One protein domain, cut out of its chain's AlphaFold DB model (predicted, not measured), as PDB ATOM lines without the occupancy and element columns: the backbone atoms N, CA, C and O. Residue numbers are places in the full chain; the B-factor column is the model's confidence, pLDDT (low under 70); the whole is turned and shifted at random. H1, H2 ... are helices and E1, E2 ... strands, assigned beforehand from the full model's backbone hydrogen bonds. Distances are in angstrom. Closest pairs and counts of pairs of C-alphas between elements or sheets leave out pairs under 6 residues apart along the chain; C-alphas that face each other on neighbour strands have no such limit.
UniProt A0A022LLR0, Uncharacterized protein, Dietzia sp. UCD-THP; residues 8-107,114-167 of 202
ATOM      1  N   ALA A   8       3.722   2.377 -38.132       89.44
ATOM      2  CA  ALA A   8       4.077   1.545 -39.267       89.44
ATOM      3  C   ALA A   8       3.941   0.069 -38.879       89.44
ATOM      4  O   ALA A   8       4.750  -0.462 -38.124       89.44
ATOM      5  N   CYS A   9       2.906  -0.585 -39.392       86.75
ATOM      6  CA  CYS A   9       2.672  -2.014 -39.244       86.75
ATOM      7  C   CYS A   9       3.381  -2.751 -40.378       86.75
ATOM      8  O   CYS A   9       3.030  -2.566 -41.543       86.75
ATOM      9  N   VAL A  10       4.383  -3.554 -40.037       84.25
ATOM     10  CA  VAL A  10       5.272  -4.228 -40.981       84.25
ATOM     11  C   VAL A  10       5.062  -5.734 -40.891       84.25
ATOM     12  O   VAL A  10       5.328  -6.362 -39.869       84.25
ATOM     13  N   GLU A  11       4.612  -6.306 -41.996       79.88
ATOM     14  CA  GLU A  11       4.488  -7.740 -42.219       79.88
ATOM     15  C   GLU A  11       5.610  -8.172 -43.168       79.88
ATOM     16  O   GLU A  11       5.889  -7.494 -44.162       79.88
ATOM     17  N   LEU A  12       6.268  -9.292 -42.881       72.56
ATOM     18  CA  LEU A  12       7.334  -9.804 -43.731       72.56
ATOM     19  C   LEU A  12       6.836 -10.931 -44.644       72.56
ATOM     20  O   LEU A  12       6.181 -11.872 -44.202       72.56
ATOM     21  N   THR A  13       7.281 -10.894 -45.899       68.44
ATOM     22  CA  THR A  13       7.316 -12.050 -46.802       68.44
ATOM     23  C   THR A  13       8.746 -12.367 -47.241       68.44
ATOM     24  O   THR A  13       9.651 -11.565 -47.031       68.44
ATOM     25  N   ALA A  14       8.967 -13.536 -47.853       66.50
ATOM     26  CA  ALA A  14      10.299 -14.088 -48.146       66.50
ATOM     27  C   ALA A  14      11.319 -13.087 -48.745       66.50
ATOM     28  O   ALA A  14      12.496 -13.130 -48.386       66.50
ATOM     29  N   ASP A  15      10.877 -12.166 -49.604       74.69
ATOM     30  CA  ASP A  15      11.704 -11.179 -50.311       74.69
ATOM     31  C   ASP A  15      11.250  -9.717 -50.142       74.69
ATOM     32  O   ASP A  15      11.916  -8.813 -50.640       74.69
ATOM     33  N   ARG A  16      10.152  -9.460 -49.421       83.00
ATOM     34  CA  ARG A  16       9.464  -8.158 -49.408       83.00
ATOM     35  C   ARG A  16       8.891  -7.813 -48.044       83.00
ATOM     36  O   ARG A  16       8.514  -8.692 -47.272       83.00
ATOM     37  N   PHE A  17       8.750  -6.519 -47.793       84.50
ATOM     38  CA  PHE A  17       7.975  -5.984 -46.684       84.50
ATOM     39  C   PHE A  17       6.612  -5.522 -47.171       84.50
ATOM     40  O   PHE A  17       6.495  -4.808 -48.168       84.50
ATOM     41  N   PHE A  18       5.573  -5.882 -46.433       85.25
ATOM     42  CA  PHE A  18       4.270  -5.266 -46.564       85.25
ATOM     43  C   PHE A  18       4.072  -4.290 -45.403       85.25
ATOM     44  O   PHE A  18       4.034  -4.682 -44.240       85.25
ATOM     45  N   ILE A  19       3.996  -3.000 -45.719       87.94
ATOM     46  CA  ILE A  19       3.955  -1.919 -44.735       87.94
ATOM     47  C   ILE A  19       2.601  -1.231 -44.832       87.94
ATOM     48  O   ILE A  19       2.264  -0.689 -45.882       87.94
ATOM     49  N   CYS A  20       1.850  -1.184 -43.734       88.81
ATOM     50  CA  CYS A  20       0.675  -0.331 -43.601       88.81
ATOM     51  C   CYS A  20       0.931   0.784 -42.597       88.81
ATOM     52  O   CYS A  20       1.396   0.542 -41.487       88.81
ATOM     53  N   LEU A  21       0.553   2.006 -42.963       89.62
ATOM     54  CA  LEU A  21       0.530   3.120 -42.024       89.62
ATOM     55  C   LEU A  21      -0.852   3.198 -41.391       89.62
ATOM     56  O   LEU A  21      -1.847   3.395 -42.094       89.62
ATOM     57  N   ILE A  22      -0.906   3.041 -40.073       85.56
ATOM     58  CA  ILE A  22      -2.142   3.013 -39.304       85.56
ATOM     59  C   ILE A  22      -2.179   4.204 -38.347       85.56
ATOM     60  O   ILE A  22      -1.324   4.362 -37.476       85.56
ATOM     61  N   ASP A  23      -3.202   5.040 -38.492       84.31
ATOM     62  CA  ASP A  23      -3.529   6.056 -37.502       84.31
ATOM     63  C   ASP A  23      -4.312   5.411 -36.352       84.31
ATOM     64  O   ASP A  23      -5.469   5.002 -36.505       84.31
ATOM     65  N   VAL A  24      -3.655   5.317 -35.198       75.31
ATOM     66  CA  VAL A  24      -4.236   4.807 -33.947       75.31
ATOM     67  C   VAL A  24      -4.798   5.928 -33.061       75.31
ATOM     68  O   VAL A  24      -5.455   5.632 -32.067       75.31
ATOM     69  N   ASN A  25      -4.595   7.200 -33.437       70.69
ATOM     70  CA  ASN A  25      -5.033   8.383 -32.683       70.69
ATOM     71  C   ASN A  25      -6.430   8.877 -33.077       70.69
ATOM     72  O   ASN A  25      -6.929   9.838 -32.492       70.69
ATOM     73  N   GLY A  26      -7.036   8.286 -34.111       60.34
ATOM     74  CA  GLY A  26      -8.317   8.739 -34.647       60.34
ATOM     75  C   GLY A  26      -9.412   8.828 -33.578       60.34
ATOM     76  O   GLY A  26      -9.517   7.966 -32.711       60.34
ATOM     77  N   ALA A  27     -10.264   9.854 -33.684       52.03
ATOM     78  CA  ALA A  27     -11.393  10.104 -32.778       52.03
ATOM     79  C   ALA A  27     -12.481   9.007 -32.792       52.03
ATOM     80  O   ALA A  27     -13.363   9.006 -31.941       52.03
ATOM     81  N   ALA A  28     -12.446   8.101 -33.770       56.03
ATOM     82  CA  ALA A  28     -13.307   6.924 -33.811       56.03
ATOM     83  C   ALA A  28     -12.676   5.782 -33.003       56.03
ATOM     84  O   ALA A  28     -11.456   5.661 -32.978       56.03
ATOM     85  N   ASP A  29     -13.477   4.878 -32.432       64.62
ATOM     86  CA  ASP A  29     -12.986   3.692 -31.702       64.62
ATOM     87  C   ASP A  29     -12.179   2.715 -32.577       64.62
ATOM     88  O   ASP A  29     -11.448   1.873 -32.066       64.62
ATOM     89  N   LEU A  30     -12.145   2.907 -33.899       66.94
ATOM     90  CA  LEU A  30     -11.390   2.072 -34.837       66.94
ATOM     91  C   LEU A  30     -10.113   2.759 -35.349       66.94
ATOM     92  O   LEU A  30     -10.110   3.977 -35.542       66.94
ATOM     93  N   PRO A  31      -9.010   2.018 -35.551       75.38
ATOM     94  CA  PRO A  31      -7.839   2.551 -36.238       75.38
ATOM     95  C   PRO A  31      -8.159   2.823 -37.713       75.38
ATOM     96  O   PRO A  31      -9.001   2.155 -38.319       75.38
ATOM     97  N   ARG A  32      -7.460   3.789 -38.315       81.12
ATOM     98  CA  ARG A  32      -7.626   4.136 -39.731       81.12
ATOM     99  C   ARG A  32      -6.373   3.782 -40.517       81.12
ATOM    100  O   ARG A  32      -5.296   4.293 -40.229       81.12
ATOM    101  N   GLN A  33      -6.520   2.972 -41.562       84.62
ATOM    102  CA  GLN A  33      -5.440   2.759 -42.522       84.62
ATOM    103  C   GLN A  33      -5.261   4.009 -43.390       84.62
ATOM    104  O   GLN A  33      -6.209   4.476 -44.021       84.62
ATOM    105  N   LEU A  34      -4.044   4.548 -43.406       86.25
ATOM    106  CA  LEU A  34      -3.663   5.703 -44.221       86.25
ATOM    107  C   LEU A  34      -3.068   5.288 -45.570       86.25
ATOM    108  O   LEU A  34      -3.157   6.036 -46.538       86.25
ATOM    109  N   GLY A  35      -2.484   4.092 -45.641       86.31
ATOM    110  CA  GLY A  35      -1.955   3.516 -46.871       86.31
ATOM    111  C   GLY A  35      -1.314   2.154 -46.633       86.31
ATOM    112  O   GLY A  35      -1.117   1.753 -45.483       86.31
ATOM    113  N   GLY A  36      -1.032   1.442 -47.723       87.69
ATOM    114  CA  GLY A  36      -0.356   0.147 -47.720       87.69
ATOM    115  C   GLY A  36       0.608   0.033 -48.900       87.69
ATOM    116  O   GLY A  36       0.252   0.401 -50.020       87.69
ATOM    117  N   TRP A  37       1.810  -0.476 -48.647       89.69
ATOM    118  CA  TRP A  37       2.895  -0.601 -49.616       89.69
ATOM    119  C   TRP A  37       3.486  -2.003 -49.574       89.69
ATOM    120  O   TRP A  37       3.593  -2.613 -48.515       89.69
ATOM    121  N   THR A  38       3.903  -2.490 -50.738       88.19
ATOM    122  CA  THR A  38       4.800  -3.640 -50.854       88.19
ATOM    123  C   THR A  38       6.156  -3.084 -51.257       88.19
ATOM    124  O   THR A  38       6.235  -2.393 -52.271       88.19
ATOM    125  N   VAL A  39       7.179  -3.332 -50.450       88.62
ATOM    126  CA  VAL A  39       8.508  -2.731 -50.573       88.62
ATOM    127  C   VAL A  39       9.541  -3.844 -50.658       88.62
ATOM    128  O   VAL A  39       9.497  -4.786 -49.865       88.62
ATOM    129  N   GLU A  40      10.443  -3.758 -51.630       88.12
ATOM    130  CA  GLU A  40      11.565  -4.694 -51.740       88.12
ATOM    131  C   GLU A  40      12.517  -4.512 -50.551       88.12
ATOM    132  O   GLU A  40      12.632  -3.424 -49.981       88.12
ATOM    133  N   ARG A  41      13.203  -5.583 -50.143       83.44
ATOM    134  CA  ARG A  41      14.072  -5.535 -48.956       83.44
ATOM    135  C   ARG A  41      15.256  -4.574 -49.086       83.44
ATOM    136  O   ARG A  41      15.747  -4.098 -48.067       83.44
ATOM    137  N   ASP A  42      15.712  -4.322 -50.306       85.88
ATOM    138  CA  ASP A  42      16.859  -3.476 -50.632       85.88
ATOM    139  C   ASP A  42      16.480  -2.024 -50.971       85.88
ATOM    140  O   ASP A  42      17.367  -1.177 -51.104       85.88
ATOM    141  N   ASP A  43      15.184  -1.692 -51.030       89.12
ATOM    142  CA  ASP A  43      14.696  -0.331 -51.277       89.12
ATOM    143  C   ASP A  43      14.779   0.538 -50.008       89.12
ATOM    144  O   ASP A  43      13.789   0.900 -49.361       89.12
ATOM    145  N   ARG A  44      16.016   0.867 -49.626       87.50
ATOM    146  CA  ARG A  44      16.328   1.635 -48.412       87.50
ATOM    147  C   ARG A  44      15.686   3.020 -48.401       87.50
ATOM    148  O   ARG A  44      15.332   3.518 -47.334       87.50
ATOM    149  N   GLU A  45      15.532   3.654 -49.562       89.75
ATOM    150  CA  GLU A  45      14.944   4.991 -49.659       89.75
ATOM    151  C   GLU A  45      13.451   4.964 -49.315       89.75
ATOM    152  O   GLU A  45      12.978   5.775 -48.500       89.75
ATOM    153  N   LEU A  46      12.714   4.004 -49.878       90.19
ATOM    154  CA  LEU A  46      11.296   3.850 -49.586       90.19
ATOM    155  C   LEU A  46      11.070   3.370 -48.150       90.19
ATOM    156  O   LEU A  46      10.198   3.901 -47.457       90.19
ATOM    157  N   LEU A  47      11.895   2.440 -47.658       90.12
ATOM    158  CA  LEU A  47      11.852   1.989 -46.265       90.12
ATOM    159  C   LEU A  47      12.079   3.144 -45.285       90.12
ATOM    160  O   LEU A  47      11.277   3.332 -44.369       90.12
ATOM    161  N   ARG A  48      13.100   3.977 -45.507       90.81
ATOM    162  CA  ARG A  48      13.345   5.166 -44.681       90.81
ATOM    163  C   ARG A  48      12.165   6.131 -44.706       90.81
ATOM    164  O   ARG A  48      11.761   6.648 -43.669       90.81
ATOM    165  N   THR A  49      11.578   6.361 -45.877       90.94
ATOM    166  CA  THR A  49      10.432   7.270 -46.032       90.94
ATOM    167  C   THR A  49       9.208   6.786 -45.248       90.94
ATOM    168  O   THR A  49       8.522   7.571 -44.577       90.94
ATOM    169  N   LEU A  50       8.933   5.482 -45.310       90.75
ATOM    170  CA  LEU A  50       7.764   4.876 -44.679       90.75
ATOM    171  C   LEU A  50       7.945   4.652 -43.176       90.75
ATOM    172  O   LEU A  50       6.967   4.771 -42.443       90.75
ATOM    173  N   LEU A  51       9.158   4.358 -42.707       90.44
ATOM    174  CA  LEU A  51       9.426   4.003 -41.308       90.44
ATOM    175  C   LEU A  51       9.974   5.177 -40.481       90.44
ATOM    176  O   LEU A  51       9.772   5.224 -39.267       90.44
ATOM    177  N   GLY A  52      10.598   6.161 -41.130       89.12
ATOM    178  CA  GLY A  52      11.244   7.295 -40.472       89.12
ATOM    179  C   GLY A  52      10.303   8.072 -39.547       89.12
ATOM    180  O   GLY A  52       9.168   8.390 -39.911       89.12
ATOM    181  N   GLY A  53      10.768   8.356 -38.330       85.06
ATOM    182  CA  GLY A  53      10.056   9.106 -37.296       85.06
ATOM    183  C   GLY A  53       8.812   8.417 -36.726       85.06
ATOM    184  O   GLY A  53       8.066   9.053 -35.977       85.06
ATOM    185  N   ARG A  54       8.565   7.144 -37.062       86.94
ATOM    186  CA  ARG A  54       7.371   6.397 -36.647       86.94
ATOM    187  C   ARG A  54       7.712   5.279 -35.678       86.94
ATOM    188  O   ARG A  54       8.836   4.788 -35.643       86.94
ATOM    189  N   LEU A  55       6.713   4.900 -34.888       86.00
ATOM    190  CA  LEU A  55       6.752   3.634 -34.169       86.00
ATOM    191  C   LEU A  55       6.533   2.513 -35.182       86.00
ATOM    192  O   LEU A  55       5.585   2.574 -35.968       86.00
ATOM    193  N   VAL A  56       7.406   1.516 -35.156       85.88
ATOM    194  CA  VAL A  56       7.366   0.366 -36.056       85.88
ATOM    195  C   VAL A  56       6.924  -0.861 -35.274       85.88
ATOM    196  O   VAL A  56       7.483  -1.158 -34.219       85.88
ATOM    197  N   VAL A  57       5.925  -1.569 -35.799       83.56
ATOM    198  CA  VAL A  57       5.389  -2.794 -35.207       83.56
ATOM    199  C   VAL A  57       5.453  -3.954 -36.187       83.56
ATOM    200  O   VAL A  57       5.119  -3.776 -37.358       83.56
ATOM    201  N   LYS A  58       5.850  -5.139 -35.711       76.94
ATOM    202  CA  LYS A  58       5.971  -6.358 -36.530       76.94
ATOM    203  C   LYS A  58       5.136  -7.518 -35.996       76.94
ATOM    204  O   LYS A  58       4.841  -7.586 -34.803       76.94
ATOM    205  N   THR A  59       4.795  -8.437 -36.901       65.81
ATOM    206  CA  THR A  59       4.222  -9.752 -36.569       65.81
ATOM    207  C   THR A  59       5.284 -10.800 -36.228       65.81
ATOM    208  O   THR A  59       4.972 -11.731 -35.493       65.81
ATOM    209  N   THR A  60       6.523 -10.652 -36.719       62.84
ATOM    210  CA  THR A  60       7.637 -11.590 -36.480       62.84
ATOM    211  C   THR A  60       8.973 -10.874 -36.254       62.84
ATOM    212  O   THR A  60       9.222  -9.798 -36.813       62.84
ATOM    213  N   ASP A  61       9.866 -11.499 -35.483       60.41
ATOM    214  CA  ASP A  61      11.168 -10.925 -35.113       60.41
ATOM    215  C   ASP A  61      12.095 -10.703 -36.314       60.41
ATOM    216  O   ASP A  61      12.673  -9.626 -36.456       60.41
ATOM    217  N   ASP A  62      12.123 -11.625 -37.279       63.81
ATOM    218  CA  ASP A  62      13.110 -11.610 -38.363       63.81
ATOM    219  C   ASP A  62      12.536 -11.858 -39.762       63.81
ATOM    220  O   ASP A  62      11.528 -12.559 -39.904       63.81
ATOM    221  N   PRO A  63      13.250 -11.397 -40.811       64.06
ATOM    222  CA  PRO A  63      14.214 -10.285 -40.856       64.06
ATOM    223  C   PRO A  63      13.617  -8.878 -40.672       64.06
ATOM    224  O   PRO A  63      12.434  -8.625 -40.919       64.06
ATOM    225  N   MET A  64      14.472  -7.941 -40.256       66.75
ATOM    226  CA  MET A  64      14.189  -6.503 -40.180       66.75
ATOM    227  C   MET A  64      14.385  -5.789 -41.530       66.75
ATOM    228  O   MET A  64      15.281  -6.168 -42.292       66.75
ATOM    229  N   PRO A  65      13.614  -4.720 -41.815       69.94
ATOM    230  CA  PRO A  65      14.002  -3.749 -42.828       69.94
ATOM    231  C   PRO A  65      15.338  -3.114 -42.449       69.94
ATOM    232  O   PRO A  65      15.512  -2.684 -41.309       69.94
ATOM    233  N   GLU A  66      16.275  -3.051 -43.394       70.88
ATOM    234  CA  GLU A  66      17.562  -2.383 -43.193       70.88
ATOM    235  C   GLU A  66      17.368  -0.861 -43.188       70.88
ATOM    236  O   GLU A  66      17.575  -0.182 -44.193       70.88
ATOM    237  N   VAL A  67      16.937  -0.329 -42.045       70.88
ATOM    238  CA  VAL A  67      16.837   1.109 -41.771       70.88
ATOM    239  C   VAL A  67      17.660   1.423 -40.530       70.88
ATOM    240  O   VAL A  67      17.724   0.614 -39.602       70.88
ATOM    241  N   ASP A  68      18.305   2.588 -40.519       74.75
ATOM    242  CA  ASP A  68      19.015   3.071 -39.340       74.75
ATOM    243  C   ASP A  68      18.025   3.209 -38.172       74.75
ATOM    244  O   ASP A  68      16.997   3.884 -38.273       74.75
ATOM    245  N   GLN A  69      18.321   2.553 -37.049       69.38
ATOM    246  CA  GLN A  69      17.463   2.594 -35.866       69.38
ATOM    247  C   GLN A  69      17.327   4.012 -35.299       69.38
ATOM    248  O   GLN A  69      16.309   4.319 -34.686       69.38
ATOM    249  N   ALA A  70      18.304   4.893 -35.543       69.75
ATOM    250  CA  ALA A  70      18.217   6.299 -35.162       69.75
ATOM    251  C   ALA A  70      17.154   7.073 -35.966       69.75
ATOM    252  O   ALA A  70      16.704   8.136 -35.532       69.75
ATOM    253  N   GLU A  71      16.744   6.562 -37.130       80.44
ATOM    254  CA  GLU A  71      15.752   7.208 -37.990       80.44
ATOM    255  C   GLU A  71      14.312   6.833 -37.621       80.44
ATOM    256  O   GLU A  71      13.390   7.563 -37.990       80.44
ATOM    257  N   ILE A  72      14.080   5.745 -36.881       81.50
ATOM    258  CA  ILE A  72      12.743   5.342 -36.416       81.50
ATOM    259  C   ILE A  72      12.478   5.852 -34.994       81.50
ATOM    260  O   ILE A  72      13.391   6.064 -34.206       81.50
ATOM    261  N   ALA A  73      11.209   6.071 -34.638       81.56
ATOM    262  CA  ALA A  73      10.869   6.607 -33.315       81.56
ATOM    263  C   ALA A  73      10.830   5.550 -32.202       81.56
ATOM    264  O   ALA A  73      10.708   5.936 -31.040       81.56
ATOM    265  N   GLY A  74      10.845   4.266 -32.560       79.50
ATOM    266  CA  GLY A  74      10.801   3.131 -31.644       79.50
ATOM    267  C   GLY A  74      10.309   1.866 -32.346       79.50
ATOM    268  O   GLY A  74       9.652   1.939 -33.389       79.50
ATOM    269  N   TYR A  75      10.620   0.711 -31.768       79.44
ATOM    270  CA  TYR A  75      10.341  -0.605 -32.342       79.44
ATOM    271  C   TYR A  75       9.761  -1.548 -31.288       79.44
ATOM    272  O   TYR A  75      10.210  -1.531 -30.142       79.44
ATOM    273  N   PHE A  76       8.782  -2.371 -31.672       77.69
ATOM    274  CA  PHE A  76       8.281  -3.455 -30.828       77.69
ATOM    275  C   PHE A  76       7.534  -4.535 -31.611       77.69
ATOM    276  O   PHE A  76       6.973  -4.284 -32.679       77.69
ATOM    277  N   THR A  77       7.460  -5.732 -31.038       77.75
ATOM    278  CA  THR A  77       6.474  -6.742 -31.433       77.75
ATOM    279  C   THR A  77       5.235  -6.645 -30.547       77.75
ATOM    280  O   THR A  77       5.270  -6.117 -29.432       77.75
ATOM    281  N   VAL A  78       4.103  -7.154 -31.040       76.19
ATOM    282  CA  VAL A  78       2.888  -7.259 -30.215       76.19
ATOM    283  C   VAL A  78       3.119  -8.156 -29.003       76.19
ATOM    284  O   VAL A  78       2.632  -7.831 -27.925       76.19
ATOM    285  N   GLU A  79       3.867  -9.246 -29.164       76.00
ATOM    286  CA  GLU A  79       4.176 -10.181 -28.083       76.00
ATOM    287  C   GLU A  79       4.995  -9.509 -26.975       76.00
ATOM    288  O   GLU A  79       4.589  -9.548 -25.813       76.00
ATOM    289  N   ASP A  80       6.057  -8.779 -27.331       76.00
ATOM    290  CA  ASP A  80       6.863  -8.022 -26.366       76.00
ATOM    291  C   ASP A  80       6.032  -6.974 -25.627       76.00
ATOM    292  O   ASP A  80       6.157  -6.798 -24.411       76.00
ATOM    293  N   ALA A  81       5.171  -6.255 -26.354       77.19
ATOM    294  CA  ALA A  81       4.299  -5.261 -25.745       77.19
ATOM    295  C   ALA A  81       3.306  -5.913 -24.778       77.19
ATOM    296  O   ALA A  81       3.158  -5.418 -23.662       77.19
ATOM    297  N   ILE A  82       2.672  -7.027 -25.161       78.00
ATOM    298  CA  ILE A  82       1.776  -7.792 -24.285       78.00
ATOM    299  C   ILE A  82       2.521  -8.234 -23.026       78.00
ATOM    300  O   ILE A  82       2.054  -7.926 -21.930       78.00
ATOM    301  N   GLY A  83       3.697  -8.854 -23.161       73.62
ATOM    302  CA  GLY A  83       4.491  -9.318 -22.022       73.62
ATOM    303  C   GLY A  83       4.858  -8.189 -21.052       73.62
ATOM    304  O   GLY A  83       4.786  -8.358 -19.835       73.62
ATOM    305  N   ARG A  84       5.163  -6.990 -21.566       76.31
ATOM    306  CA  ARG A  84       5.401  -5.797 -20.730       76.31
ATOM    307  C   ARG A  84       4.143  -5.336 -19.992       76.31
ATOM    308  O   ARG A  84       4.231  -4.979 -18.818       76.31
ATOM    309  N   VAL A  85       2.978  -5.347 -20.644       75.19
ATOM    310  CA  VAL A  85       1.707  -5.011 -19.978       75.19
ATOM    311  C   VAL A  85       1.356  -6.056 -18.913       75.19
ATOM    312  O   VAL A  85       0.926  -5.690 -17.820       75.19
ATOM    313  N   GLU A  86       1.574  -7.343 -19.187       81.25
ATOM    314  CA  GLU A  86       1.364  -8.426 -18.221       81.25
ATOM    315  C   GLU A  86       2.261  -8.284 -16.988       81.25
ATOM    316  O   GLU A  86       1.772  -8.410 -15.862       81.25
ATOM    317  N   ALA A  87       3.543  -7.962 -17.183       77.25
ATOM    318  CA  ALA A  87       4.483  -7.724 -16.092       77.25
ATOM    319  C   ALA A  87       4.042  -6.552 -15.198       77.25
ATOM    320  O   ALA A  87       4.044  -6.672 -13.973       77.25
ATOM    321  N   GLU A  88       3.587  -5.448 -15.796       78.56
ATOM    322  CA  GLU A  88       3.077  -4.292 -15.050       78.56
ATOM    323  C   GLU A  88       1.783  -4.634 -14.289       78.56
ATOM    324  O   GLU A  88       1.629  -4.273 -13.122       78.56
ATOM    325  N   ILE A  89       0.860  -5.388 -14.899       81.00
ATOM    326  CA  ILE A  89      -0.339  -5.884 -14.201       81.00
ATOM    327  C   ILE A  89       0.062  -6.751 -13.003       81.00
ATOM    328  O   ILE A  89      -0.517  -6.602 -11.926       81.00
ATOM    329  N   ALA A  90       1.032  -7.650 -13.171       82.00
ATOM    330  CA  ALA A  90       1.517  -8.503 -12.091       82.00
ATOM    331  C   ALA A  90       2.136  -7.678 -10.951       82.00
ATOM    332  O   ALA A  90       1.845  -7.931  -9.783       82.00
ATOM    333  N   GLU A  91       2.924  -6.653 -11.275       81.25
ATOM    334  CA  GLU A  91       3.503  -5.745 -10.285       81.25
ATOM    335  C   GLU A  91       2.422  -4.976  -9.511       81.25
ATOM    336  O   GLU A  91       2.442  -4.944  -8.277       81.25
ATOM    337  N   LEU A  92       1.439  -4.401 -10.209       77.75
ATOM    338  CA  LEU A  92       0.339  -3.667  -9.583       77.75
ATOM    339  C   LEU A  92      -0.538  -4.579  -8.713       77.75
ATOM    340  O   LEU A  92      -0.931  -4.176  -7.616       77.75
ATOM    341  N   LYS A  93      -0.800  -5.817  -9.154       81.62
ATOM    342  CA  LYS A  93      -1.491  -6.838  -8.351       81.62
ATOM    343  C   LYS A  93      -0.709  -7.199  -7.094       81.62
ATOM    344  O   LYS A  93      -1.287  -7.221  -6.012       81.62
ATOM    345  N   ASN A  94       0.598  -7.434  -7.216       82.19
ATOM    346  CA  ASN A  94       1.449  -7.744  -6.070       82.19
ATOM    347  C   ASN A  94       1.429  -6.608  -5.045       82.19
ATOM    348  O   ASN A  94       1.222  -6.861  -3.863       82.19
ATOM    349  N   ARG A  95       1.543  -5.354  -5.498       74.50
ATOM    350  CA  ARG A  95       1.452  -4.175  -4.623       74.50
ATOM    351  C   ARG A  95       0.092  -4.061  -3.941       74.50
ATOM    352  O   ARG A  95       0.037  -3.812  -2.740       74.50
ATOM    353  N   PHE A  96      -0.993  -4.270  -4.685       76.69
ATOM    354  CA  PHE A  96      -2.344  -4.280  -4.125       76.69
ATOM    355  C   PHE A  96      -2.484  -5.341  -3.024       76.69
ATOM    356  O   PHE A  96      -2.953  -5.028  -1.931       76.69
ATOM    357  N   ASN A  97      -1.995  -6.559  -3.267       79.69
ATOM    358  CA  ASN A  97      -1.993  -7.637  -2.278       79.69
ATOM    359  C   ASN A  97      -1.138  -7.294  -1.049       79.69
ATOM    360  O   ASN A  97      -1.589  -7.486   0.076       79.69
ATOM    361  N   THR A  98       0.041  -6.691  -1.235       77.56
ATOM    362  CA  THR A  98       0.878  -6.226  -0.117       77.56
ATOM    363  C   THR A  98       0.144  -5.213   0.762       77.56
ATOM    364  O   THR A  98       0.194  -5.309   1.986       77.56
ATOM    365  N   VAL A  99      -0.587  -4.260   0.172       73.00
ATOM    366  CA  VAL A  99      -1.389  -3.308   0.957       73.00
ATOM    367  C   VAL A  99      -2.565  -4.007   1.637       73.00
ATOM    368  O   VAL A  99      -2.851  -3.707   2.797       73.00
ATOM    369  N   LEU A 100      -3.215  -4.968   0.971       74.00
ATOM    370  CA  LEU A 100      -4.282  -5.768   1.577       74.00
ATOM    371  C   LEU A 100      -3.815  -6.553   2.813       74.00
ATOM    372  O   LEU A 100      -4.621  -6.782   3.717       74.00
ATOM    373  N   GLU A 101      -2.555  -6.969   2.846       79.00
ATOM    374  CA  GLU A 101      -1.944  -7.706   3.955       79.00
ATOM    375  C   GLU A 101      -1.313  -6.778   5.009       79.00
ATOM    376  O   GLU A 101      -0.995  -7.216   6.116       79.00
ATOM    377  N   SER A 102      -1.156  -5.487   4.696       70.88
ATOM    378  CA  SER A 102      -0.505  -4.518   5.577       70.88
ATOM    379  C   SER A 102      -1.367  -4.143   6.798       70.88
ATOM    380  O   SER A 102      -2.589  -4.012   6.687       70.88
ATOM    381  N   PRO A 103      -0.755  -3.867   7.966       64.19
ATOM    382  CA  PRO A 103      -1.463  -3.325   9.131       64.19
ATOM    383  C   PRO A 103      -2.116  -1.961   8.862       64.19
ATOM    384  O   PRO A 103      -3.145  -1.640   9.456       64.19
ATOM    385  N   GLU A 104      -1.553  -1.179   7.933       60.91
ATOM    386  CA  GLU A 104      -2.068   0.129   7.505       60.91
ATOM    387  C   GLU A 104      -3.478   0.026   6.908       60.91
ATOM    388  O   GLU A 104      -4.277   0.954   7.049       60.91
ATOM    389  N   ARG A 105      -3.843  -1.140   6.352       59.28
ATOM    390  CA  ARG A 105      -5.197  -1.444   5.868       59.28
ATOM    391  C   ARG A 105      -6.281  -1.191   6.908       59.28
ATOM    392  O   ARG A 105      -7.394  -0.828   6.531       59.28
ATOM    393  N   GLN A 106      -5.995  -1.394   8.195       55.62
ATOM    394  CA  GLN A 106      -7.005  -1.302   9.253       55.62
ATOM    395  C   GLN A 106      -7.678   0.085   9.314       55.62
ATOM    396  O   GLN A 106      -8.801   0.184   9.803       55.62
ATOM    397  N   GLY A 107      -7.047   1.130   8.757       56.69
ATOM    398  CA  GLY A 107      -7.621   2.475   8.625       56.69
ATOM    399  C   GLY A 107      -8.203   2.836   7.247       56.69
ATOM    400  O   GLY A 107      -8.773   3.916   7.115       56.69
ATOM    401  N   PRO A 114      -8.802  -3.142  -8.712       71.19
ATOM    402  CA  PRO A 114      -8.872  -2.524 -10.028       71.19
ATOM    403  C   PRO A 114      -9.316  -3.517 -11.105       71.19
ATOM    404  O   PRO A 114      -8.917  -4.680 -11.121       71.19
ATOM    405  N   ARG A 115     -10.087  -3.038 -12.084       78.94
ATOM    406  CA  ARG A 115     -10.391  -3.830 -13.278       78.94
ATOM    407  C   ARG A 115      -9.200  -3.800 -14.236       78.94
ATOM    408  O   ARG A 115      -8.975  -2.797 -14.913       78.94
ATOM    409  N   TRP A 116      -8.477  -4.911 -14.317       80.38
ATOM    410  CA  TRP A 116      -7.337  -5.072 -15.221       80.38
ATOM    411  C   TRP A 116      -7.769  -5.140 -16.700       80.38
ATOM    412  O   TRP A 116      -8.875  -5.611 -16.994       80.38
ATOM    413  N   PRO A 117      -6.931  -4.675 -17.645       75.19
ATOM    414  CA  PRO A 117      -7.142  -4.910 -19.073       75.19
ATOM    415  C   PRO A 117      -7.193  -6.410 -19.403       75.19
ATOM    416  O   PRO A 117      -6.435  -7.192 -18.834       75.19
ATOM    417  N   ASP A 118      -8.062  -6.804 -20.337       78.69
ATOM    418  CA  ASP A 118      -8.115  -8.174 -20.865       78.69
ATOM    419  C   ASP A 118      -7.178  -8.310 -22.072       78.69
ATOM    420  O   ASP A 118      -7.480  -7.819 -23.163       78.69
ATOM    421  N   LEU A 119      -6.030  -8.954 -21.858       73.94
ATOM    422  CA  LEU A 119      -4.977  -9.115 -22.865       73.94
ATOM    423  C   LEU A 119      -5.107 -10.413 -23.673       73.94
ATOM    424  O   LEU A 119      -4.540 -10.510 -24.761       73.94
ATOM    425  N   ALA A 120      -5.893 -11.390 -23.205       70.75
ATOM    426  CA  ALA A 120      -5.999 -12.706 -23.843       70.75
ATOM    427  C   ALA A 120      -6.612 -12.630 -25.254       70.75
ATOM    428  O   ALA A 120      -6.325 -13.451 -26.122       70.75
ATOM    429  N   SER A 121      -7.439 -11.613 -25.508       69.75
ATOM    430  CA  SER A 121      -8.047 -11.377 -26.821       69.75
ATOM    431  C   SER A 121      -7.080 -10.814 -27.878       69.75
ATOM    432  O   SER A 121      -7.419 -10.812 -29.063       69.75
ATOM    433  N   LEU A 122      -5.885 -10.361 -27.477       66.75
ATOM    434  CA  LEU A 122      -4.926  -9.663 -28.346       66.75
ATOM    435  C   LEU A 122      -3.936 -10.609 -29.040       66.75
ATOM    436  O   LEU A 122      -3.493 -10.316 -30.148       66.75
ATOM    437  N   THR A 123      -3.643 -11.763 -28.436       60.62
ATOM    438  CA  THR A 123      -2.689 -12.768 -28.947       60.62
ATOM    439  C   THR A 123      -3.243 -13.621 -30.093       60.62
ATOM    440  O   THR A 123      -2.488 -14.243 -30.833       60.62
ATOM    441  N   THR A 124      -4.564 -13.648 -30.280       52.03
ATOM    442  CA  THR A 124      -5.241 -14.525 -31.258       52.03
ATOM    443  C   THR A 124      -5.398 -13.912 -32.651       52.03
ATOM    444  O   THR A 124      -5.922 -14.561 -33.556       52.03
ATOM    445  N   ARG A 125      -4.981 -12.654 -32.839       53.97
ATOM    446  CA  ARG A 125      -5.294 -11.869 -34.041       53.97
ATOM    447  C   ARG A 125      -4.181 -11.799 -35.079       53.97
ATOM    448  O   ARG A 125      -4.409 -11.148 -36.091       53.97
ATOM    449  N   THR A 126      -3.028 -12.430 -34.868       50.91
ATOM    450  CA  THR A 126      -1.897 -12.390 -35.812       50.91
ATOM    451  C   THR A 126      -2.212 -13.243 -37.046       50.91
ATOM    452  O   THR A 126      -2.302 -14.468 -36.925       50.91
ATOM    453  N   PRO A 127      -2.455 -12.653 -38.232       51.00
ATOM    454  CA  PRO A 127      -2.921 -13.439 -39.369       51.00
ATOM    455  C   PRO A 127      -1.774 -14.190 -40.039       51.00
ATOM    456  O   PRO A 127      -0.613 -13.809 -39.939       51.00
ATOM    457  N   ASN A 128      -2.109 -15.280 -40.728       50.78
ATOM    458  CA  ASN A 128      -1.136 -16.102 -41.440       50.78
ATOM    459  C   ASN A 128      -0.486 -15.302 -42.600       50.78
ATOM    460  O   ASN A 128      -1.213 -14.884 -43.509       50.78
ATOM    461  N   PRO A 129       0.854 -15.150 -42.628       49.97
ATOM    462  CA  PRO A 129       1.576 -14.373 -43.642       49.97
ATOM    463  C   PRO A 129       1.513 -14.966 -45.064       49.97
ATOM    464  O   PRO A 129       1.896 -14.307 -46.029       49.97
ATOM    465  N   GLN A 130       0.998 -16.191 -45.235       54.91
ATOM    466  CA  GLN A 130       0.863 -16.853 -46.543       54.91
ATOM    467  C   GLN A 130      -0.379 -16.440 -47.355       54.91
ATOM    468  O   GLN A 130      -0.667 -17.035 -48.395       54.91
ATOM    469  N   ALA A 131      -1.151 -15.455 -46.900       52.97
ATOM    470  CA  ALA A 131      -2.343 -15.020 -47.614       52.97
ATOM    471  C   ALA A 131      -2.009 -14.141 -48.842       52.97
ATOM    472  O   ALA A 131      -0.922 -13.579 -48.963       52.97
ATOM    473  N   SER A 132      -2.969 -14.019 -49.767       59.31
ATOM    474  CA  SER A 132      -2.897 -13.129 -50.938       59.31
ATOM    475  C   SER A 132      -2.541 -11.678 -50.555       59.31
ATOM    476  O   SER A 132      -2.622 -11.299 -49.388       59.31
ATOM    477  N   ARG A 133      -2.231 -10.813 -51.533       61.22
ATOM    478  CA  ARG A 133      -1.975  -9.373 -51.292       61.22
ATOM    479  C   ARG A 133      -3.077  -8.698 -50.455       61.22
ATOM    480  O   ARG A 133      -2.796  -7.839 -49.625       61.22
ATOM    481  N   GLU A 134      -4.332  -9.117 -50.633       64.81
ATOM    482  CA  GLU A 134      -5.458  -8.672 -49.801       64.81
ATOM    483  C   GLU A 134      -5.382  -9.197 -48.360       64.81
ATOM    484  O   GLU A 134      -5.715  -8.478 -47.419       64.81
ATOM    485  N   GLY A 135      -4.935 -10.438 -48.169       65.56
ATOM    486  CA  GLY A 135      -4.719 -11.030 -46.853       65.56
ATOM    487  C   GLY A 135      -3.591 -10.365 -46.065       65.56
ATOM    488  O   GLY A 135      -3.745 -10.161 -44.866       65.56
ATOM    489  N   GLN A 136      -2.525  -9.929 -46.736       66.62
ATOM    490  CA  GLN A 136      -1.432  -9.156 -46.123       66.62
ATOM    491  C   GLN A 136      -1.902  -7.761 -45.684       66.62
ATOM    492  O   GLN A 136      -1.634  -7.331 -44.563       66.62
ATOM    493  N   GLY A 137      -2.707  -7.092 -46.521       65.94
ATOM    494  CA  GLY A 137      -3.416  -5.857 -46.164       65.94
ATOM    495  C   GLY A 137      -4.247  -5.993 -44.895       65.94
ATOM    496  O   GLY A 137      -4.152  -5.166 -43.985       65.94
ATOM    497  N   ARG A 138      -5.029  -7.074 -44.813       71.62
ATOM    498  CA  ARG A 138      -5.828  -7.401 -43.627       71.62
ATOM    499  C   ARG A 138      -4.959  -7.711 -42.408       71.62
ATOM    500  O   ARG A 138      -5.347  -7.325 -41.310       71.62
ATOM    501  N   ALA A 139      -3.803  -8.349 -42.594       71.00
ATOM    502  CA  ALA A 139      -2.868  -8.673 -41.523       71.00
ATOM    503  C   ALA A 139      -2.286  -7.429 -40.854       71.00
ATOM    504  O   ALA A 139      -2.482  -7.221 -39.655       71.00
ATOM    505  N   ALA A 140      -1.714  -6.527 -41.646       69.12
ATOM    506  CA  ALA A 140      -1.160  -5.288 -41.118       69.12
ATOM    507  C   ALA A 140      -2.244  -4.350 -40.544       69.12
ATOM    508  O   ALA A 140      -1.988  -3.612 -39.593       69.12
ATOM    509  N   PHE A 141      -3.479  -4.389 -41.065       74.12
ATOM    510  CA  PHE A 141      -4.598  -3.667 -40.450       74.12
ATOM    511  C   PHE A 141      -5.006  -4.261 -39.095       74.12
ATOM    512  O   PHE A 141      -5.171  -3.517 -38.129       74.12
ATOM    513  N   ALA A 142      -5.143  -5.589 -39.001       77.56
ATOM    514  CA  ALA A 142      -5.439  -6.279 -37.745       77.56
ATOM    515  C   ALA A 142      -4.364  -5.996 -36.687       77.56
ATOM    516  O   ALA A 142      -4.690  -5.736 -35.531       77.56
ATOM    517  N   LEU A 143      -3.100  -5.940 -37.108       76.88
ATOM    518  CA  LEU A 143      -1.977  -5.533 -36.274       76.88
ATOM    519  C   LEU A 143      -2.162  -4.111 -35.717       76.88
ATOM    520  O   LEU A 143      -1.998  -3.883 -34.520       76.88
ATOM    521  N   GLY A 144      -2.594  -3.168 -36.555       76.69
ATOM    522  CA  GLY A 144      -2.942  -1.811 -36.132       76.69
ATOM    523  C   GLY A 144      -4.096  -1.740 -35.122       76.69
ATOM    524  O   GLY A 144      -4.048  -0.930 -34.193       76.69
ATOM    525  N   VAL A 145      -5.113  -2.602 -35.256       78.19
ATOM    526  CA  VAL A 145      -6.190  -2.754 -34.253       78.19
ATOM    527  C   VAL A 145      -5.614  -3.235 -32.928       78.19
ATOM    528  O   VAL A 145      -5.880  -2.622 -31.897       78.19
ATOM    529  N   THR A 146      -4.773  -4.266 -32.952       79.38
ATOM    530  CA  THR A 146      -4.128  -4.788 -31.743       79.38
ATOM    531  C   THR A 146      -3.272  -3.727 -31.048       79.38
ATOM    532  O   THR A 146      -3.359  -3.580 -29.830       79.38
ATOM    533  N   VAL A 147      -2.510  -2.918 -31.794       78.88
ATOM    534  CA  VAL A 147      -1.732  -1.802 -31.223       78.88
ATOM    535  C   VAL A 147      -2.631  -0.764 -30.553       78.88
ATOM    536  O   VAL A 147      -2.302  -0.267 -29.475       78.88
ATOM    537  N   LYS A 148      -3.777  -0.437 -31.154       79.56
ATOM    538  CA  LYS A 148      -4.733   0.497 -30.552       79.56
ATOM    539  C   LYS A 148      -5.350  -0.057 -29.264       79.56
ATOM    540  O   LYS A 148      -5.452   0.670 -28.271       79.56
ATOM    541  N   ASP A 149      -5.741  -1.328 -29.272       78.81
ATOM    542  CA  ASP A 149      -6.301  -1.999 -28.098       78.81
ATOM    543  C   ASP A 149      -5.262  -2.054 -26.960       78.81
ATOM    544  O   ASP A 149      -5.589  -1.747 -25.810       78.81
ATOM    545  N   LEU A 150      -3.989  -2.321 -27.285       76.56
ATOM    546  CA  LEU A 150      -2.863  -2.247 -26.345       76.56
ATOM    547  C   LEU A 150      -2.672  -0.841 -25.771       76.56
ATOM    548  O   LEU A 150      -2.585  -0.684 -24.553       76.56
ATOM    549  N   ALA A 151      -2.655   0.188 -26.620       77.06
ATOM    550  CA  ALA A 151      -2.534   1.577 -26.174       77.06
ATOM    551  C   ALA A 151      -3.691   1.976 -25.239       77.06
ATOM    552  O   ALA A 151      -3.486   2.654 -24.231       77.06
ATOM    553  N   THR A 152      -4.904   1.497 -25.525       76.44
ATOM    554  CA  THR A 152      -6.085   1.699 -24.673       76.44
ATOM    555  C   THR A 152      -5.947   0.973 -23.335       76.44
ATOM    556  O   THR A 152      -6.247   1.545 -22.284       76.44
ATOM    557  N   GLY A 153      -5.481  -0.280 -23.349       73.19
ATOM    558  CA  GLY A 153      -5.177  -1.050 -22.143       73.19
ATOM    559  C   GLY A 153      -4.148  -0.343 -21.262       73.19
ATOM    560  O   GLY A 153      -4.366  -0.192 -20.061       73.19
ATOM    561  N   TRP A 154      -3.090   0.190 -21.870       74.25
ATOM    562  CA  TRP A 154      -2.071   0.970 -21.174       74.25
ATOM    563  C   TRP A 154      -2.631   2.254 -20.557       74.25
ATOM    564  O   TRP A 154      -2.381   2.539 -19.389       74.25
ATOM    565  N   GLY A 155      -3.461   3.003 -21.292       71.00
ATOM    566  CA  GLY A 155      -4.125   4.195 -20.756       71.00
ATOM    567  C   GLY A 155      -4.983   3.899 -19.519       71.00
ATOM    568  O   GLY A 155      -5.033   4.704 -18.589       71.00
ATOM    569  N   LYS A 156      -5.614   2.717 -19.460       74.25
ATOM    570  CA  LYS A 156      -6.343   2.262 -18.264       74.25
ATOM    571  C   LYS A 156      -5.403   1.972 -17.095       74.25
ATOM    572  O   LYS A 156      -5.715   2.386 -15.981       74.25
ATOM    573  N   LEU A 157      -4.270   1.309 -17.333       73.12
ATOM    574  CA  LEU A 157      -3.263   1.082 -16.289       73.12
ATOM    575  C   LEU A 157      -2.710   2.400 -15.748       73.12
ATOM    576  O   LEU A 157      -2.629   2.570 -14.535       73.12
ATOM    577  N   GLU A 158      -2.417   3.359 -16.622       68.62
ATOM    578  CA  GLU A 158      -1.934   4.676 -16.204       68.62
ATOM    579  C   GLU A 158      -2.989   5.427 -15.380       68.62
ATOM    580  O   GLU A 158      -2.681   6.005 -14.340       68.62
ATOM    581  N   SER A 159      -4.263   5.351 -15.776       68.69
ATOM    582  CA  SER A 159      -5.364   5.896 -14.976       68.69
ATOM    583  C   SER A 159      -5.426   5.260 -13.582       68.69
ATOM    584  O   SER A 159      -5.563   5.975 -12.588       68.69
ATOM    585  N   ILE A 160      -5.250   3.937 -13.476       70.00
ATOM    586  CA  ILE A 160      -5.179   3.236 -12.184       70.00
ATOM    587  C   ILE A 160      -3.990   3.747 -11.361       70.00
ATOM    588  O   ILE A 160      -4.175   4.066 -10.188       70.00
ATOM    589  N   ARG A 161      -2.799   3.897 -11.960       68.44
ATOM    590  CA  ARG A 161      -1.615   4.446 -11.270       68.44
ATOM    591  C   ARG A 161      -1.868   5.847 -10.720       68.44
ATOM    592  O   ARG A 161      -1.463   6.144  -9.603       68.44
ATOM    593  N   LEU A 162      -2.533   6.705 -11.491       67.00
ATOM    594  CA  LEU A 162      -2.758   8.103 -11.121       67.00
ATOM    595  C   LEU A 162      -3.886   8.291 -10.102       67.00
ATOM    596  O   LEU A 162      -3.844   9.237  -9.315       67.00
ATOM    597  N   THR A 163      -4.910   7.439 -10.137       64.50
ATOM    598  CA  THR A 163      -6.136   7.634  -9.345       64.50
ATOM    599  C   THR A 163      -6.198   6.775  -8.094       64.50
ATOM    600  O   THR A 163      -6.846   7.164  -7.122       64.50
ATOM    601  N   ALA A 164      -5.525   5.624  -8.073       60.22
ATOM    602  CA  ALA A 164      -5.530   4.771  -6.902       60.22
ATOM    603  C   ALA A 164      -4.517   5.295  -5.869       60.22
ATOM    604  O   ALA A 164      -3.329   5.425  -6.144       60.22
ATOM    605  N   ALA A 165      -4.985   5.579  -4.651       54.00
ATOM    606  CA  ALA A 165      -4.136   6.035  -3.546       54.00
ATOM    607  C   ALA A 165      -3.229   4.925  -2.965       54.00
ATOM    608  O   ALA A 165      -2.313   5.224  -2.208       54.00
ATOM    609  N   TYR A 166      -3.484   3.657  -3.315       53.75
ATOM    610  CA  TYR A 166      -2.929   2.475  -2.639       53.75
ATOM    611  C   TYR A 166      -2.218   1.423  -3.520       53.75
ATOM    612  O   TYR A 166      -2.047   0.294  -3.074       53.75
ATOM    613  N   PRO A 167      -1.717   1.749  -4.724       50.19
ATOM    614  CA  PRO A 167      -0.562   1.051  -5.283       50.19
ATOM    615  C   PRO A 167       0.709   1.920  -5.299       50.19
ATOM    616  O   PRO A 167       1.747   1.465  -5.783       50.19
TER     617      PRO A 167
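What this domain is: This is residues 8 to 107 and 114 to 167 of the 202 residues of an uncharacterized protein of Dietzia sp. UCD-THP (UniProt A0A022LLR0). A twisted five-stranded sheet forms a head at one end, with the short helix H1 on one face and the long helix H4 crossing the other face slantwise. H4 runs on past the sheet beside H2, which follows directly from the edge strand E5, and these two helices make a long arm with the small H3 near its far end. The printed part has 154 residues with four named helices and five named strands, in the order E1 E2 E3 H1 E4 E5 H2 H3 H4. The mixed sheet runs E3 E2 E1 E4 E5, and the class is mixed, helices and strands. The whole is loose, with a radius of gyration of the C-alphas of 18.7 A, and spans 64 by 30 by 29 A, the arm making much of the length.

How they stand to each other: E1, residues 8 to 13, E2, residues 16 to 23, and E3, residues 32 to 40, form a meander, each strand the antiparallel neighbour of the one before, and two hairpins. N 9 and O 20 are 2.8 A apart, and N 19 and O 37 2.9 A, within hydrogen-bond range. E4, residues 55 to 58, is parallel to E1, with N 10 and O 57 at 2.8 A, and to E5, residues 74 to 77, with N 56 and O 74 at 2.9 A. H1, residues 44 to 51, is on the sheet at a height of 8.2 A and runs along the strands. E3, H1 and E4 form a split strand-helix-strand unit, two strands running the same way with E2 and E1 between them, its crossover right-handed. H4, residues 133 to 163, is on the opposite face at a height of 4.9 A, making two layers, helix and sheet; the C-alphas of Cys 9 and Ala 140 are its closest to E1, 5.4 A. H2, residues 78 to 101, only grazes the sheet; its residues 78 to 89 touch H4 at a shallow tilt of 21 degrees, the same way, closest at C-alphas of Val 85 and Trp 154, 7.2 A. Every O i to N i+4 pair is within hydrogen-bond range in H1, H2 and H4; H3, residues 103 to 107, has 0 of 1, but 2 of 2 O i to N i+3 pairs.

Where its parts are: E1 begins at C-alpha 8 (4.077, 1.545, -39.267). E3 measures 24.3 A, H2 34.5 A and H4 45.5 A, ending at C-alpha 163 (-6.136, 7.634, -9.345).

The domain as a whole: The C-alphas of Asp 42 and Gln 106 are farthest apart, 64.5 A. Residues 108 to 113 are not printed, a gap of 19.4 A between C-alphas 107 and 114. The link E4 to E5 is long. Mean pLDDT of the printed part is 74.3; 48 residues are under 70, among them 121 to 137.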